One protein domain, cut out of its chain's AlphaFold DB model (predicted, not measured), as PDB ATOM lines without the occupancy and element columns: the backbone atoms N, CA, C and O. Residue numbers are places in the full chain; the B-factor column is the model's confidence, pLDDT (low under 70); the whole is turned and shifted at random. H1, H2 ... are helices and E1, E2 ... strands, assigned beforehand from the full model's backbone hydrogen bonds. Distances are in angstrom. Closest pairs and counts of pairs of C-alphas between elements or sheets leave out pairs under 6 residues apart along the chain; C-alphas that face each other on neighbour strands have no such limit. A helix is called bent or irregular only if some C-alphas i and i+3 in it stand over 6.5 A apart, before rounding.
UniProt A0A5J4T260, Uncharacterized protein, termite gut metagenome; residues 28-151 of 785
ATOM      1  N   SER A  28     -10.377  19.275  38.420       43.81
ATOM      2  CA  SER A  28      -9.394  20.347  38.608       43.81
ATOM      3  C   SER A  28      -9.634  21.006  39.971       43.81
ATOM      4  O   SER A  28     -10.772  20.986  40.448       43.81
ATOM      5  N   ASP A  29      -8.615  21.643  40.564       51.38
ATOM      6  CA  ASP A  29      -8.677  22.409  41.835       51.38
ATOM      7  C   ASP A  29      -9.785  23.504  41.885       51.38
ATOM      8  O   ASP A  29      -9.892  24.269  42.843       51.38
ATOM      9  N   GLU A  30     -10.629  23.584  40.856       56.88
ATOM     10  CA  GLU A  30     -11.718  24.526  40.654       56.88
ATOM     11  C   GLU A  30     -13.123  23.895  40.710       56.88
ATOM     12  O   GLU A  30     -14.083  24.656  40.679       56.88
ATOM     13  N   SER A  31     -13.301  22.569  40.837       61.84
ATOM     14  CA  SER A  31     -14.642  21.934  40.786       61.84
ATOM     15  C   SER A  31     -15.068  21.214  42.077       61.84
ATOM     16  O   SER A  31     -14.256  20.589  42.753       61.84
ATOM     17  N   ILE A  32     -16.352  21.334  42.447       72.69
ATOM     18  CA  ILE A  32     -16.920  20.869  43.734       72.69
ATOM     19  C   ILE A  32     -18.209  20.068  43.494       72.69
ATOM     20  O   ILE A  32     -19.034  20.470  42.679       72.69
ATOM     21  N   ALA A  33     -18.412  18.958  44.215       76.06
ATOM     22  CA  ALA A  33     -19.612  18.118  44.118       76.06
ATOM     23  C   ALA A  33     -20.608  18.346  45.274       76.06
ATOM     24  O   ALA A  33     -20.208  18.454  46.436       76.06
ATOM     25  N   LEU A  34     -21.910  18.351  44.974       78.06
ATOM     26  CA  LEU A  34     -22.989  18.389  45.965       78.06
ATOM     27  C   LEU A  34     -23.243  16.982  46.529       78.06
ATOM     28  O   LEU A  34     -24.039  16.219  45.997       78.06
ATOM     29  N   ASN A  35     -22.533  16.609  47.591       78.69
ATOM     30  CA  ASN A  35     -22.572  15.233  48.109       78.69
ATOM     31  C   ASN A  35     -23.707  14.957  49.101       78.69
ATOM     32  O   ASN A  35     -24.117  13.809  49.254       78.69
ATOM     33  N   ALA A  36     -24.204  15.987  49.782       80.44
ATOM     34  CA  ALA A  36     -25.288  15.855  50.741       80.44
ATOM     35  C   ALA A  36     -26.058  17.170  50.881       80.44
ATOM     36  O   ALA A  36     -25.492  18.252  50.706       80.44
ATOM     37  N   VAL A  37     -27.343  17.063  51.213       77.38
ATOM     38  CA  VAL A  37     -28.251  18.199  51.403       77.38
ATOM     39  C   VAL A  37     -29.072  17.985  52.673       77.38
ATOM     40  O   VAL A  37     -29.599  16.894  52.915       77.38
ATOM     41  N   LYS A  38     -29.200  19.036  53.486       80.06
ATOM     42  CA  LYS A  38     -30.147  19.075  54.608       80.06
ATOM     43  C   LYS A  38     -31.380  19.852  54.179       80.06
ATOM     44  O   LYS A  38     -31.250  20.949  53.650       80.06
ATOM     45  N   LEU A  39     -32.557  19.275  54.398       80.50
ATOM     46  CA  LEU A  39     -33.830  19.898  54.050       80.50
ATOM     47  C   LEU A  39     -34.573  20.292  55.324       80.50
ATOM     48  O   LEU A  39     -34.618  19.509  56.275       80.50
ATOM     49  N   GLN A  40     -35.217  21.450  55.298       81.25
ATOM     50  CA  GLN A  40     -36.210  21.860  56.285       81.25
ATOM     51  C   GLN A  40     -37.499  22.242  55.562       81.25
ATOM     52  O   GLN A  40     -37.465  22.808  54.471       81.25
ATOM     53  N   LEU A  41     -38.642  21.914  56.163       73.62
ATOM     54  CA  LEU A  41     -39.920  22.443  55.707       73.62
ATOM     55  C   LEU A  41     -40.029  23.891  56.191       73.62
ATOM     56  O   LEU A  41     -39.840  24.167  57.374       73.62
ATOM     57  N   ASN A  42     -40.318  24.810  55.281       68.38
ATOM     58  CA  ASN A  42     -40.480  26.223  55.575       68.38
ATOM     59  C   ASN A  42     -41.866  26.489  56.191       68.38
ATOM     60  O   ASN A  42     -42.730  27.072  55.543       68.38
ATOM     61  N   THR A  43     -42.109  25.988  57.409       59.31
ATOM     62  CA  THR A  43     -43.356  26.179  58.177       59.31
ATOM     63  C   THR A  43     -43.060  26.381  59.671       59.31
ATOM     64  O   THR A  43     -42.103  25.821  60.205       59.31
ATOM     65  N   THR A  44     -43.867  27.197  60.367       47.28
ATOM     66  CA  THR A  44     -43.648  27.593  61.782       47.28
ATOM     67  C   THR A  44     -44.758  27.164  62.754       47.28
ATOM     68  O   THR A  44     -44.712  27.517  63.933       47.28
ATOM     69  N   ARG A  45     -45.742  26.354  62.329       43.09
ATOM     70  CA  ARG A  45     -46.752  25.764  63.234       43.09
ATOM     71  C   ARG A  45     -46.848  24.248  63.096       43.09
ATOM     72  O   ARG A  45     -47.073  23.727  62.009       43.09
ATOM     73  N   ALA A  46     -46.762  23.563  64.235       43.44
ATOM     74  CA  ALA A  46     -47.105  22.154  64.367       43.44
ATOM     75  C   ALA A  46     -48.625  22.017  64.548       43.44
ATOM     76  O   ALA A  46     -49.152  22.257  65.632       43.44
ATOM     77  N   TYR A  47     -49.322  21.648  63.476       50.56
ATOM     78  CA  TYR A  47     -50.655  21.043  63.535       50.56
ATOM     79  C   TYR A  47     -50.551  19.597  63.045       50.56
ATOM     80  O   TYR A  47     -49.679  19.287  62.232       50.56
ATOM     81  N   ASP A  48     -51.465  18.732  63.489       57.00
ATOM     82  CA  ASP A  48     -51.549  17.306  63.126       57.00
ATOM     83  C   ASP A  48     -51.981  17.064  61.654       57.00
ATOM     84  O   ASP A  48     -52.681  16.101  61.346       57.00
ATOM     85  N   SER A  49     -51.583  17.929  60.712       68.50
ATOM     86  CA  SER A  49     -51.772  17.681  59.281       68.50
ATOM     87  C   SER A  49     -50.636  16.803  58.746       68.50
ATOM     88  O   SER A  49     -49.460  17.116  58.967       68.50
ATOM     89  N   PRO A  50     -50.932  15.730  57.988       69.06
ATOM     90  CA  PRO A  50     -49.898  14.858  57.439       69.06
ATOM     91  C   PRO A  50     -48.952  15.591  56.473       69.06
ATOM     92  O   PRO A  50     -47.784  15.219  56.376       69.06
ATOM     93  N   THR A  51     -49.403  16.655  55.796       75.69
ATOM     94  CA  THR A  51     -48.580  17.420  54.842       75.69
ATOM     95  C   THR A  51     -47.607  18.392  55.517       75.69
ATOM     96  O   THR A  51     -46.640  18.801  54.883       75.69
ATOM     97  N   LEU A  52     -47.773  18.700  56.809       72.50
ATOM     98  CA  LEU A  52     -46.903  19.622  57.559       72.50
ATOM     99  C   LEU A  52     -45.716  18.934  58.254       72.50
ATOM    100  O   LEU A  52     -44.981  19.561  59.014       72.50
ATOM    101  N   GLN A  53     -45.500  17.642  58.001       74.44
ATOM    102  CA  GLN A  53     -44.369  16.911  58.570       74.44
ATOM    103  C   GLN A  53     -43.048  17.309  57.901       74.44
ATOM    104  O   GLN A  53     -42.994  17.470  56.675       74.44
ATOM    105  N   GLU A  54     -41.968  17.394  58.690       75.44
ATOM    106  CA  GLU A  54     -40.631  17.712  58.175       75.44
ATOM    107  C   GLU A  54     -40.226  16.780  57.017       75.44
ATOM    108  O   GLU A  54     -40.611  15.605  57.012       75.44
ATOM    109  N   PRO A  55     -39.367  17.229  56.082       80.31
ATOM    110  CA  PRO A  55     -38.960  16.431  54.925       80.31
ATOM    111  C   PRO A  55     -38.335  15.080  55.310       80.31
ATOM    112  O   PRO A  55     -38.469  14.095  54.588       80.31
ATOM    113  N   ASN A  56     -37.710  15.000  56.489       78.62
ATOM    114  CA  ASN A  56     -37.092  13.781  57.021       78.62
ATOM    115  C   ASN A  56     -38.111  12.689  57.397       78.62
ATOM    116  O   ASN A  56     -37.763  11.508  57.453       78.62
ATOM    117  N   HIS A  57     -39.382  13.054  57.595       78.12
ATOM    118  CA  HIS A  57     -40.493  12.113  57.771       78.12
ATOM    119  C   HIS A  57     -40.999  11.543  56.435       78.12
ATOM    120  O   HIS A  57     -41.907  10.713  56.419       78.12
ATOM    121  N   ARG A  58     -40.366  11.912  55.310       83.00
ATOM    122  CA  ARG A  58     -40.679  11.441  53.953       83.00
ATOM    123  C   ARG A  58     -39.547  10.562  53.386       83.00
ATOM    124  O   ARG A  58     -39.076  10.804  52.278       83.00
ATOM    125  N   PRO A  59     -39.083   9.509  54.093       78.62
ATOM    126  CA  PRO A  59     -37.866   8.774  53.727       78.62
ATOM    127  C   PRO A  59     -37.981   7.976  52.418       78.62
ATOM    128  O   PRO A  59     -36.970   7.511  51.904       78.62
ATOM    129  N   ASN A  60     -39.201   7.782  51.913       84.19
ATOM    130  CA  ASN A  60     -39.475   7.071  50.663       84.19
ATOM    131  C   ASN A  60     -39.655   8.021  49.469       84.19
ATOM    132  O   ASN A  60     -39.954   7.556  48.374       84.19
ATOM    133  N   TRP A  61     -39.564   9.334  49.683       88.88
ATOM    134  CA  TRP A  61     -39.681  10.330  48.623       88.88
ATOM    135  C   TRP A  61     -38.336  10.520  47.926       88.88
ATOM    136  O   TRP A  61     -37.294  10.097  48.429       88.88
ATOM    137  N   VAL A  62     -38.371  11.144  46.753       90.31
ATOM    138  CA  VAL A  62     -37.190  11.447  45.945       90.31
ATOM    139  C   VAL A  62     -37.007  12.957  45.903       90.31
ATOM    140  O   VAL A  62     -37.950  13.688  45.593       90.31
ATOM    141  N   LEU A  63     -35.798  13.415  46.232       90.56
ATOM    142  CA  LEU A  63     -35.383  14.803  46.068       90.56
ATOM    143  C   LEU A  63     -34.722  14.959  44.699       90.56
ATOM    144  O   LEU A  63     -33.609  14.493  44.472       90.56
ATOM    145  N   GLU A  64     -35.400  15.634  43.791       90.81
ATOM    146  CA  GLU A  64     -34.871  16.006  42.489       90.81
ATOM    147  C   GLU A  64     -34.107  17.313  42.605       90.81
ATOM    148  O   GLU A  64     -34.636  18.314  43.084       90.81
ATOM    149  N   VAL A  65     -32.853  17.300  42.165       87.25
ATOM    150  CA  VAL A  65     -31.982  18.472  42.177       87.25
ATOM    151  C   VAL A  65     -31.624  18.824  40.741       87.25
ATOM    152  O   VAL A  65     -31.149  17.968  39.989       87.25
ATOM    153  N   GLN A  66     -31.871  20.075  40.360       86.94
ATOM    154  CA  GLN A  66     -31.665  20.601  39.014       86.94
ATOM    155  C   GLN A  66     -30.856  21.902  39.063       86.94
ATOM    156  O   GLN A  66     -31.133  22.781  39.877       86.94
ATOM    157  N   THR A  67     -29.885  22.044  38.163       78.81
ATOM    158  CA  THR A  67     -29.148  23.299  37.917       78.81
ATOM    159  C   THR A  67     -29.599  23.961  36.610       78.81
ATOM    160  O   THR A  67     -30.199  23.307  35.751       78.81
ATOM    161  N   GLU A  68     -29.272  25.245  36.424       69.00
ATOM    162  CA  GLU A  68     -29.563  26.009  35.193       69.00
ATOM    163  C   GLU A  68     -29.022  25.354  33.906       69.00
ATOM    164  O   GLU A  68     -29.614  25.493  32.836       69.00
ATOM    165  N   GLU A  69     -27.943  24.569  33.998       64.19
ATOM    166  CA  GLU A  69     -27.358  23.819  32.876       64.19
ATOM    167  C   GLU A  69     -28.077  22.477  32.583       64.19
ATOM    168  O   GLU A  69     -27.561  21.635  31.847       64.19
ATOM    169  N   ASN A  70     -29.286  22.262  33.124       57.97
ATOM    170  CA  ASN A  70     -30.146  21.086  32.905       57.97
ATOM    171  C   ASN A  70     -29.580  19.731  33.381       57.97
ATOM    172  O   ASN A  70     -30.018  18.673  32.919       57.97
ATOM    173  N   THR A  71     -28.655  19.714  34.344       68.88
ATOM    174  CA  THR A  71     -28.284  18.464  35.032       68.88
ATOM    175  C   THR A  71     -29.317  18.145  36.115       68.88
ATOM    176  O   THR A  71     -29.364  18.814  37.143       68.88
ATOM    177  N   LEU A  72     -30.158  17.132  35.874       82.44
ATOM    178  CA  LEU A  72     -31.129  16.593  36.835       82.44
ATOM    179  C   LEU A  72     -30.536  15.365  37.535       82.44
ATOM    180  O   LEU A  72     -30.031  14.454  36.876       82.44
ATOM    181  N   THR A  73     -30.585  15.320  38.861       86.94
ATOM    182  CA  THR A  73     -30.108  14.180  39.659       86.94
ATOM    183  C   THR A  73     -31.033  13.928  40.840       86.94
ATOM    184  O   THR A  73     -31.458  14.863  41.512       86.94
ATOM    185  N   ASN A  74     -31.293  12.653  41.117       90.38
ATOM    186  CA  ASN A  74     -32.106  12.225  42.247       90.38
ATOM    187  C   ASN A  74     -31.246  12.012  43.492       90.38
ATOM    188  O   ASN A  74     -30.168  11.416  43.428       90.38
ATOM    189  N   TYR A  75     -31.761  12.460  44.628       90.62
ATOM    190  CA  TYR A  75     -31.208  12.252  45.955       90.62
ATOM    191  C   TYR A  75     -32.235  11.479  46.787       90.62
ATOM    192  O   TYR A  75     -33.444  11.700  46.686       90.62
ATOM    193  N   ILE A  76     -31.739  10.571  47.617       89.94
ATOM    194  CA  ILE A  76     -32.527   9.719  48.510       89.94
ATOM    195  C   ILE A  76     -32.153  10.001  49.964       89.94
ATOM    196  O   ILE A  76     -31.028  10.407  50.265       89.94
ATOM    197  N   PHE A  77     -33.089   9.780  50.885       87.75
ATOM    198  CA  PHE A  77     -32.852  10.045  52.300       87.75
ATOM    199  C   PHE A  77     -31.987   8.954  52.955       87.75
ATOM    200  O   PHE A  77     -32.397   7.797  53.091       87.75
ATOM    201  N   SER A  78     -30.797   9.330  53.424       82.50
ATOM    202  CA  SER A  78     -29.913   8.477  54.217       82.50
ATOM    203  C   SER A  78     -30.310   8.525  55.691       82.50
ATOM    204  O   SER A  78     -30.014   9.483  56.405       82.50
ATOM    205  N   LYS A  79     -30.922   7.444  56.191       77.62
ATOM    206  CA  LYS A  79     -31.255   7.309  57.625       77.62
ATOM    207  C   LYS A  79     -30.025   7.302  58.542       77.62
ATOM    208  O   LYS A  79     -30.167   7.584  59.725       77.62
ATOM    209  N   LEU A  80     -28.849   6.942  58.019       74.25
ATOM    210  CA  LEU A  80     -27.599   6.909  58.784       74.25
ATOM    211  C   LEU A  80     -27.051   8.324  59.021       74.25
ATOM    212  O   LEU A  80     -26.569   8.623  60.109       74.25
ATOM    213  N   GLU A  81     -27.135   9.182  58.004       74.25
ATOM    214  CA  GLU A  81     -26.539  10.526  58.009       74.25
ATOM    215  C   GLU A  81     -27.564  11.640  58.269       74.25
ATOM    216  O   GLU A  81     -27.183  12.802  58.433       74.25
ATOM    217  N   LEU A  82     -28.854  11.276  58.323       78.19
ATOM    218  CA  LEU A  82     -30.009  12.174  58.441       78.19
ATOM    219  C   LEU A  82     -29.992  13.284  57.376       78.19
ATOM    220  O   LEU A  82     -30.281  14.445  57.660       78.19
ATOM    221  N   GLN A  83     -29.591  12.919  56.155       81.69
ATOM    222  CA  GLN A  83     -29.334  13.822  55.030       81.69
ATOM    223  C   GLN A  83     -29.766  13.188  53.710       81.69
ATOM    224  O   GLN A  83     -29.853  11.965  53.591       81.69
ATOM    225  N   TRP A  84     -30.011  14.025  52.707       84.94
ATOM    226  CA  TRP A  84     -30.310  13.594  51.346       84.94
ATOM    227  C   TRP A  84     -29.011  13.449  50.565       84.94
ATOM    228  O   TRP A  84     -28.244  14.404  50.462       84.94
ATOM    229  N   VAL A  85     -28.766  12.254  50.030       85.38
ATOM    230  CA  VAL A  85     -27.527  11.884  49.328       85.38
ATOM    231  C   VAL A  85     -27.848  11.452  47.898       85.38
ATOM    232  O   VAL A  85     -28.928  10.903  47.669       85.38
ATOM    233  N   PRO A  86     -26.959  11.692  46.919       85.69
ATOM    234  CA  PRO A  86     -27.223  11.359  45.525       85.69
ATOM    235  C   PRO A  86     -27.440   9.851  45.368       85.69
ATOM    236  O   PRO A  86     -26.657   9.041  45.860       85.69
ATOM    237  N   GLU A  87     -28.487   9.466  44.639       86.94
ATOM    238  CA  GLU A  87     -28.792   8.060  44.351       86.94
ATOM    239  C   GLU A  87     -27.690   7.411  43.497       86.94
ATOM    240  O   GLU A  87     -27.383   6.227  43.644       86.94
ATOM    241  N   THR A  88     -27.079   8.191  42.595       84.44
ATOM    242  CA  THR A  88     -26.041   7.711  41.672       84.44
ATOM    243  C   THR A  88     -24.789   8.588  41.671       84.44
ATOM    244  O   THR A  88     -23.787   8.236  42.291       84.44
ATOM    245  N   THR A  89     -24.809   9.701  40.941       81.62
ATOM    246  CA  THR A  89     -23.667  10.606  40.757       81.62
ATOM    247  C   THR A  89     -24.081  11.992  41.234       81.62
ATOM    248  O   THR A  89     -25.124  12.451  40.780       81.62
ATOM    249  N   PRO A  90     -23.323  12.654  42.129       81.81
ATOM    250  CA  PRO A  90     -23.657  14.000  42.586       81.81
ATOM    251  C   PRO A  90     -23.604  15.010  41.440       81.81
ATOM    252  O   PRO A  90     -22.923  14.805  40.430       81.81
ATOM    253  N   ILE A  91     -24.269  16.142  41.647       80.12
ATOM    254  CA  ILE A  91     -24.103  17.313  40.784       80.12
ATOM    255  C   ILE A  91     -22.708  17.879  41.026       80.12
ATOM    256  O   ILE A  91     -22.301  18.056  42.174       80.12
ATOM    257  N   VAL A  92     -21.980  18.158  39.947       78.12
ATOM    258  CA  VAL A  92     -20.620  18.697  39.994       78.12
ATOM    259  C   VAL A  92     -20.622  20.106  39.422       78.12
ATOM    260  O   VAL A  92     -20.981  20.305  38.265       78.12
ATOM    261  N   PHE A  93     -20.188  21.073  40.224       75.88
ATOM    262  CA  PHE A  93     -20.009  22.458  39.818       75.88
ATOM    263  C   PHE A  93     -18.607  22.637  39.232       75.88
ATOM    264  O   PHE A  93     -17.628  22.417  39.950       75.88
ATOM    265  N   PRO A  94     -18.478  23.030  37.952       69.75
ATOM    266  CA  PRO A  94     -17.183  23.142  37.288       69.75
ATOM    267  C   PRO A  94     -16.322  24.306  37.807       69.75
ATOM    268  O   PRO A  94     -15.107  24.251  37.635       69.75
ATOM    269  N   ASN A  95     -16.918  25.327  38.443       71.56
ATOM    270  CA  ASN A  95     -16.203  26.453  39.048       71.56
ATOM    271  C   ASN A  95     -16.732  26.776  40.460       71.56
ATOM    272  O   ASN A  95     -17.833  27.294  40.631       71.56
ATOM    273  N   ALA A  96     -15.911  26.543  41.479       63.97
ATOM    274  CA  ALA A  96     -16.203  26.785  42.892       63.97
ATOM    275  C   ALA A  96     -16.455  28.262  43.256       63.97
ATOM    276  O   ALA A  96     -17.022  28.544  44.312       63.97
ATOM    277  N   ASN A  97     -15.998  29.199  42.421       64.44
ATOM    278  CA  ASN A  97     -16.164  30.640  42.634       64.44
ATOM    279  C   ASN A  97     -17.329  31.231  41.823       64.44
ATOM    280  O   ASN A  97     -17.622  32.415  41.967       64.44
ATOM    281  N   SER A  98     -17.972  30.433  40.969       68.00
ATOM    282  CA  SER A  98     -19.200  30.827  40.283       68.00
ATOM    283  C   SER A  98     -20.405  30.684  41.210       68.00
ATOM    284  O   SER A  98     -20.393  29.906  42.164       68.00
ATOM    285  N   VAL A  99     -21.442  31.460  40.913       72.06
ATOM    286  CA  VAL A  99     -22.746  31.385  41.563       72.06
ATOM    287  C   VAL A  99     -23.706  30.600  40.680       72.06
ATOM    288  O   VAL A  99     -23.703  30.780  39.463       72.06
ATOM    289  N   TYR A 100     -24.493  29.722  41.297       71.75
ATOM    290  CA  TYR A 100     -25.472  28.882  40.612       71.75
ATOM    291  C   TYR A 100     -26.828  28.977  41.305       71.75
ATOM    292  O   TYR A 100     -26.893  28.995  42.540       71.75
ATOM    293  N   ASP A 101     -27.891  28.956  40.505       79.12
ATOM    294  CA  ASP A 101     -29.242  28.698  40.987       79.12
ATOM    295  C   ASP A 101     -29.496  27.184  40.957       79.12
ATOM    296  O   ASP A 101     -29.302  26.505  39.941       79.12
ATOM    297  N   ILE A 102     -29.892  26.637  42.107       80.94
ATOM    298  CA  ILE A 102     -30.149  25.206  42.284       80.94
ATOM    299  C   ILE A 102     -31.591  25.032  42.728       80.94
ATOM    300  O   ILE A 102     -32.011  25.558  43.760       80.94
ATOM    301  N   LYS A 103     -32.339  24.260  41.953       86.81
ATOM    302  CA  LYS A 103     -33.730  23.929  42.216       86.81
ATOM    303  C   LYS A 103     -33.838  22.545  42.846       86.81
ATOM    304  O   LYS A 103     -33.228  21.593  42.368       86.81
ATOM    305  N   PHE A 104     -34.651  22.446  43.889       88.69
ATOM    306  CA  PHE A 104     -34.927  21.240  44.657       88.69
ATOM    307  C   PHE A 104     -36.424  20.945  44.589       88.69
ATOM    308  O   PHE A 104     -37.224  21.819  44.912       88.69
ATOM    309  N   ILE A 105     -36.811  19.736  44.187       89.44
ATOM    310  CA  ILE A 105     -38.207  19.279  44.169       89.44
ATOM    311  C   ILE A 105     -38.288  17.959  44.931       89.44
ATOM    312  O   ILE A 105     -37.721  16.958  44.508       89.44
ATOM    313  N   LEU A 106     -38.997  17.940  46.053       89.94
ATOM    314  CA  LEU A 106     -39.211  16.746  46.863       89.94
ATOM    315  C   LEU A 106     -40.616  16.192  46.602       89.94
ATOM    316  O   LEU A 106     -41.611  16.857  46.898       89.94
ATOM    317  N   ARG A 107     -40.702  14.967  46.069       87.31
ATOM    318  CA  ARG A 107     -41.981  14.327  45.706       87.31
ATOM    319  C   ARG A 107     -42.013  12.821  45.949       87.31
ATOM    320  O   ARG A 107     -40.973  12.165  46.027       87.31
ATOM    321  N   ALA A 108     -43.218  12.264  46.042       84.31
ATOM    322  CA  ALA A 108     -43.425  10.823  46.122       84.31
ATOM    323  C   ALA A 108     -43.017  10.108  44.804       84.31
ATOM    324  O   ALA A 108     -43.146  10.692  43.728       84.31
ATOM    325  N   PRO A 109     -42.578   8.831  44.839       70.56
ATOM    326  CA  PRO A 109     -42.038   8.123  43.665       70.56
ATOM    327  C   PRO A 109     -43.004   7.915  42.487       70.56
ATOM    328  O   PRO A 109     -42.556   7.581  41.393       70.56
ATOM    329  N   MET A 110     -44.318   8.042  42.703       62.22
ATOM    330  CA  MET A 110     -45.352   7.769  41.695       62.22
ATOM    331  C   MET A 110     -46.363   8.912  41.505       62.22
ATOM    332  O   MET A 110     -47.408   8.687  40.903       62.22
ATOM    333  N   SER A 111     -46.092  10.137  41.970       55.78
ATOM    334  CA  SER A 111     -47.032  11.246  41.757       55.78
ATOM    335  C   SER A 111     -46.785  11.956  40.417       55.78
ATOM    336  O   SER A 111     -45.889  12.789  40.275       55.78
ATOM    337  N   MET A 112     -47.614  11.667  39.409       52.31
ATOM    338  CA  MET A 112     -47.982  12.702  38.437       52.31
ATOM    339  C   MET A 112     -49.166  13.482  39.017       52.31
ATOM    340  O   MET A 112     -50.057  12.896  39.624       52.31
ATOM    341  N   TYR A 113     -49.116  14.812  38.906       56.69
ATOM    342  CA  TYR A 113     -50.051  15.801  39.462       56.69
ATOM    343  C   TYR A 113     -51.404  15.247  39.963       56.69
ATOM    344  O   TYR A 113     -52.293  14.940  39.171       56.69
ATOM    345  N   ASN A 114     -51.564  15.195  41.292       56.91
ATOM    346  CA  ASN A 114     -52.783  14.830  42.027       56.91
ATOM    347  C   ASN A 114     -53.304  13.380  41.905       56.91
ATOM    348  O   ASN A 114     -54.331  13.077  42.510       56.91
ATOM    349  N   GLU A 115     -52.605  12.459  41.230       62.44
ATOM    350  CA  GLU A 115     -53.056  11.058  41.069       62.44
ATOM    351  C   GLU A 115     -53.171  10.262  42.389       62.44
ATOM    352  O   GLU A 115     -53.854   9.240  42.431       62.44
ATOM    353  N   GLY A 116     -52.563  10.741  43.482       67.25
ATOM    354  CA  GLY A 116     -52.620  10.104  44.805       67.25
ATOM    355  C   GLY A 116     -53.871  10.416  45.639       67.25
ATOM    356  O   GLY A 116     -54.142   9.710  46.608       67.25
ATOM    357  N   GLN A 117     -54.664  11.436  45.288       85.94
ATOM    358  CA  GLN A 117     -55.751  11.929  46.149       85.94
ATOM    359  C   GLN A 117     -57.017  11.070  46.053       85.94
ATOM    360  O   GLN A 117     -57.954  11.374  45.324       85.94
ATOM    361  N   ASN A 118     -57.038   9.980  46.813       87.69
ATOM    362  CA  ASN A 118     -58.104   8.975  46.837       87.69
ATOM    363  C   ASN A 118     -59.069   9.111  48.034       87.69
ATOM    364  O   ASN A 118     -59.723   8.140  48.410       87.69
ATOM    365  N   GLY A 119     -59.122  10.287  48.665       86.31
ATOM    366  CA  GLY A 119     -59.963  10.551  49.834       86.31
ATOM    367  C   GLY A 119     -59.394  10.064  51.172       86.31
ATOM    368  O   GLY A 119     -60.089  10.119  52.183       86.31
ATOM    369  N   THR A 120     -58.140   9.597  51.207       88.50
ATOM    370  CA  THR A 120     -57.450   9.186  52.444       88.50
ATOM    371  C   THR A 120     -56.337  10.159  52.838       88.50
ATOM    372  O   THR A 120     -55.759  10.823  51.977       88.50
ATOM    373  N   LEU A 121     -55.965  10.183  54.127       84.88
ATOM    374  CA  LEU A 121     -54.848  10.996  54.635       84.88
ATOM    375  C   LEU A 121     -53.519  10.670  53.934       84.88
ATOM    376  O   LEU A 121     -52.742  11.572  53.634       84.88
ATOM    377  N   ASN A 122     -53.274   9.390  53.623       84.44
ATOM    378  CA  ASN A 122     -52.091   8.981  52.863       84.44
ATOM    379  C   ASN A 122     -52.143   9.488  51.419       84.44
ATOM    380  O   ASN A 122     -51.127   9.933  50.901       84.44
ATOM    381  N   GLY A 123     -53.318   9.461  50.786       84.69
ATOM    382  CA  GLY A 123     -53.492  10.000  49.439       84.69
ATOM    383  C   GLY A 123     -53.283  11.516  49.369       84.69
ATOM    384  O   GLY A 123     -52.690  12.017  48.416       84.69
ATOM    385  N   LEU A 124     -53.711  12.241  50.409       85.75
ATOM    386  CA  LEU A 124     -53.442  13.672  50.572       85.75
ATOM    387  C   LEU A 124     -51.939  13.943  50.743       85.75
ATOM    388  O   LEU A 124     -51.391  14.827  50.090       85.75
ATOM    389  N   PHE A 125     -51.268  13.148  51.581       85.12
ATOM    390  CA  PHE A 125     -49.825  13.227  51.801       85.12
ATOM    391  C   PHE A 125     -49.017  12.954  50.525       85.12
ATOM    392  O   PHE A 125     -48.114  13.715  50.201       85.12
ATOM    393  N   GLU A 126     -49.348  11.901  49.773       83.69
ATOM    394  CA  GLU A 126     -48.635  11.511  48.546       83.69
ATOM    395  C   GLU A 126     -48.844  12.481  47.372       83.69
ATOM    396  O   GLU A 126     -48.043  12.499  46.434       83.69
ATOM    397  N   ALA A 127     -49.904  13.289  47.415       83.81
ATOM    398  CA  ALA A 127     -50.176  14.320  46.419       83.81
ATOM    399  C   ALA A 127     -49.424  15.634  46.667       83.81
ATOM    400  O   ALA A 127     -49.339  16.468  45.761       83.81
ATOM    401  N   ASP A 128     -48.878  15.826  47.868       84.94
ATOM    402  CA  ASP A 128     -48.068  16.992  48.194       84.94
ATOM    403  C   ASP A 128     -46.702  16.928  47.487       84.94
ATOM    404  O   ASP A 128     -46.129  15.868  47.226       84.94
ATOM    405  N   THR A 129     -46.181  18.087  47.114       87.12
ATOM    406  CA  THR A 129     -44.880  18.235  46.456       87.12
ATOM    407  C   THR A 129     -44.239  19.481  47.017       87.12
ATOM    408  O   THR A 129     -44.874  20.534  47.019       87.12
ATOM    409  N   LEU A 130     -42.995  19.373  47.479       87.56
ATOM    410  CA  LEU A 130     -42.264  20.523  47.993       87.56
ATOM    411  C   LEU A 130     -41.227  21.001  46.982       87.56
ATOM    412  O   LEU A 130     -40.619  20.200  46.277       87.56
ATOM    413  N   GLU A 131     -40.998  22.301  46.946       88.06
ATOM    414  CA  GLU A 131     -40.039  22.971  46.086       88.06
ATOM    415  C   GLU A 131     -39.216  23.968  46.906       88.06
ATOM    416  O   GLU A 131     -39.724  24.638  47.805       88.06
ATOM    417  N   GLY A 132     -37.929  24.071  46.595       84.12
ATOM    418  CA  GLY A 132     -37.051  25.112  47.113       84.12
ATOM    419  C   GLY A 132     -36.028  25.497  46.061       84.12
ATOM    420  O   GLY A 132     -35.609  24.675  45.246       84.12
ATOM    421  N   ILE A 133     -35.631  26.762  46.059       82.00
ATOM    422  CA  ILE A 133     -34.601  27.272  45.158       82.00
ATOM    423  C   ILE A 133     -33.523  27.896  46.027       82.00
ATOM    424  O   ILE A 133     -33.811  28.746  46.863       82.00
ATOM    425  N   LEU A 134     -32.279  27.483  45.830       74.31
ATOM    426  CA  LEU A 134     -31.122  28.175  46.366       74.31
ATOM    427  C   LEU A 134     -30.549  29.067  45.270       74.31
ATOM    428  O   LEU A 134     -29.995  28.555  44.298       74.31
ATOM    429  N   LYS A 135     -30.691  30.385  45.429       74.44
ATOM    430  CA  LYS A 135     -30.167  31.361  44.469       74.44
ATOM    431  C   LYS A 135     -28.748  31.790  44.795       74.44
ATOM    432  O   LYS A 135     -28.388  31.879  45.972       74.44
ATOM    433  N   ASN A 136     -27.981  32.106  43.757       64.81
ATOM    434  CA  ASN A 136     -26.641  32.689  43.843       64.81
ATOM    435  C   ASN A 136     -25.681  31.954  44.802       64.81
ATOM    436  O   ASN A 136     -24.914  32.588  45.531       64.81
ATOM    437  N   GLN A 137     -25.717  30.620  44.844       61.66
ATOM    438  CA  GLN A 137     -24.896  29.872  45.798       61.66
ATOM    439  C   GLN A 137     -23.491  29.602  45.274       61.66
ATOM    440  O   GLN A 137     -23.314  29.136  44.149       61.66
ATOM    441  N   SER A 138     -22.496  29.830  46.138       62.81
ATOM    442  CA  SER A 138     -21.136  29.337  45.926       62.81
ATOM    443  C   SER A 138     -21.016  27.905  46.467       62.81
ATOM    444  O   SER A 138     -21.334  27.668  47.637       62.81
ATOM    445  N   PRO A 139     -20.472  26.955  45.684       59.72
ATOM    446  CA  PRO A 139     -20.276  25.565  46.104       59.72
ATOM    447  C   PRO A 139     -19.374  25.353  47.339       59.72
ATOM    448  O   PRO A 139     -19.245  24.226  47.806       59.72
ATOM    449  N   ARG A 140     -18.724  26.395  47.882       60.56
ATOM    450  CA  ARG A 140     -17.786  26.298  49.021       60.56
ATOM    451  C   ARG A 140     -18.441  26.173  50.406       60.56
ATOM    452  O   ARG A 140     -17.717  26.019  51.389       60.56
ATOM    453  N   GLN A 141     -19.766  26.253  50.518       53.22
ATOM    454  CA  GLN A 141     -20.449  26.109  51.806       53.22
ATOM    455  C   GLN A 141     -20.551  24.638  52.253       53.22
ATOM    456  O   GLN A 141     -20.823  23.734  51.466       53.22
ATOM    457  N   ILE A 142     -20.329  24.396  53.549       52.50
ATOM    458  CA  ILE A 142     -20.422  23.073  54.180       52.50
ATOM    459  C   ILE A 142     -21.901  22.654  54.215       52.50
ATOM    460  O   ILE A 142     -22.668  23.279  54.930       52.50
ATOM    461  N   THR A 143     -22.264  21.592  53.477       60.75
ATOM    462  CA  THR A 143     -23.606  20.952  53.394       60.75
ATOM    463  C   THR A 143     -24.774  21.952  53.353       60.75
ATOM    464  O   THR A 143     -25.256  22.353  54.415       60.75
ATOM    465  N   PRO A 144     -25.276  22.340  52.166       65.88
ATOM    466  CA  PRO A 144     -26.315  23.354  52.078       65.88
ATOM    467  C   PRO A 144     -27.571  22.934  52.839       65.88
ATOM    468  O   PRO A 144     -28.027  21.785  52.768       65.88
ATOM    469  N   TYR A 145     -28.103  23.900  53.575       73.31
ATOM    470  CA  TYR A 145     -29.365  23.805  54.279       73.31
ATOM    471  C   TYR A 145     -30.441  24.463  53.409       73.31
ATOM    472  O   TYR A 145     -30.327  25.642  53.080       73.31
ATOM    473  N   VAL A 146     -31.434  23.689  52.972       77.06
ATOM    474  CA  VAL A 146     -32.444  24.110  51.993       77.06
ATOM    475  C   VAL A 146     -33.813  24.158  52.653       77.06
ATOM    476  O   VAL A 146     -34.325  23.135  53.110       77.06
ATOM    477  N   SER A 147     -34.426  25.336  52.638       80.50
ATOM    478  CA  SER A 147     -35.833  25.510  52.990       80.50
ATOM    479  C   SER A 147     -36.717  25.123  51.800       80.50
ATOM    480  O   SER A 147     -36.504  25.600  50.684       80.50
ATOM    481  N   LEU A 148     -37.697  24.248  52.031       83.00
ATOM    482  CA  LEU A 148     -38.677  23.802  51.040       83.00
ATOM    483  C   LEU A 148     -40.083  24.291  51.402       83.00
ATOM    484  O   LEU A 148     -40.474  24.213  52.563       83.00
ATOM    485  N   SER A 149     -40.863  24.705  50.410       83.19
ATOM    486  CA  SER A 149     -42.280  25.072  50.540       83.19
ATOM    487  C   SER A 149     -43.136  24.206  49.647       83.19
ATOM    488  O   SER A 149     -42.655  23.590  48.704       83.19
ATOM    489  N   HIS A 150     -44.431  24.181  49.912       84.31
ATOM    490  CA  HIS A 150     -45.367  23.448  49.081       84.31
ATOM    491  C   HIS A 150     -45.490  24.074  47.685       84.31
ATOM    492  O   HIS A 150     -45.756  25.266  47.538       84.31
ATOM    493  N   LEU A 151     -45.346  23.253  46.646       83.81
ATOM    494  CA  LEU A 151     -45.489  23.648  45.241       83.81
ATOM    495  C   LEU A 151     -46.945  23.979  44.867       83.81
ATOM    496  O   LEU A 151     -47.204  24.727  43.925       83.81
TER     497      LEU A 151
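AT A GLANCE: This is residues 28 to 151 of the 785 residues of an uncharacterized protein of termite gut metagenome (UniProt A0A5J4T260). One seven-stranded sheet curls round on itself into a small, incomplete barrel, whose edge strands E1 and E4 come near each other without pairing. The short helix H1 and its long link from E5 lie past one end of this barrel, and the first printed residues, 28 to 31, lie past the other. The 124 printed residues include seven named strands and one named helix, in the order E1, E2, E3, E4, E5, H1, E6, E7; the sheet is mixed, in the order E1, E7, E6, E5, E2, E3, E4. The class is mostly strand, with under half of the printed residues in named elements. The whole is compact, with a radius of gyration of the C-alphas of 15.2 A, yet elongated, with spans of 53 by 28 by 27 A.

IN THESE COORDINATES: E1 is residues 38 to 41, 10.4 A long, and begins with C-alpha 38 at (-30.147, 19.075, 54.608). E2, residues 62 to 67, measures 16.4 A, and E3, residues 72 to 78, measures 19.2 A. E4 is residues 83 to 86, 10.0 A. E5, residues 100 to 107, runs 22.6 A from C-alpha 100 at (-25.472, 28.882, 40.612). H1 is residues 121 to 127, 10.0 A. E6, residues 129 to 137, is the longest strand by residues and measures 23.1 A. E7, residues 145 to 150, measures 16.8 A and ends with C-alpha 150 at (-45.367, 23.448, 49.081).

HOW THE PARTS SIT: The sheet is strongly twisted and curled like part of a barrel, the way across it turning by 220 degrees from edge to edge. It is a folded sheet, bent back into two leaves that face each other: E1 and E7 face E5, E2, E3 and E4, with E6 as the hinge. E1 and E7 are parallel at 33 degrees, with N 146 and O 38 2.8 A apart; the other neighbour pairs are antiparallel. The edge strands E1 and E4 have their closest C-alphas, those of Lys 38 and Gln 83, 5.3 A apart. E2, E3 and E4 form a meander, each strand the antiparallel neighbour of the one before. E2 and E3 are a hairpin, with N 75 and O 63 at 2.8 A, and E3 and E4 are another, with N 76 and O 85 at 2.8 A. With E5 they make a Greek key, the first of its four strands being the antiparallel neighbour of the fourth: N 64 of E2 and O 105 of E5 are 2.8 A apart. E6 and E5 stand at 167 degrees, with N 104 and O 132 at 2.8 A. E6 and E7 are a hairpin, with N 131 and O 149 at 2.7 A. The pairing of E7 is staggered: its residues 145 to 148 pair with E1 and 149 to 150 with E6. H1 is not on the sheet; its closest C-alpha to E5 is that of Glu 126, 7.8 A from that of Arg 107. In H1 every O i to N i+4 pair is within hydrogen-bond range.

THE WHOLE: The two C-alphas farthest apart, those of Asp 29 and Gly 119, are 53.2 A apart, and the printed part has no cut. The links E1 to E2, E4 to E5 and E5 to H1 are long, with 20, 13 and 13 residues. Residues 32 to 33 make a short antiparallel pairing with residues 92 to 93. The mean pLDDT of the printed part is 75.3, and 37 residues are under 70, among them residues 42 to 50, 110 to 116 and 136 to 144.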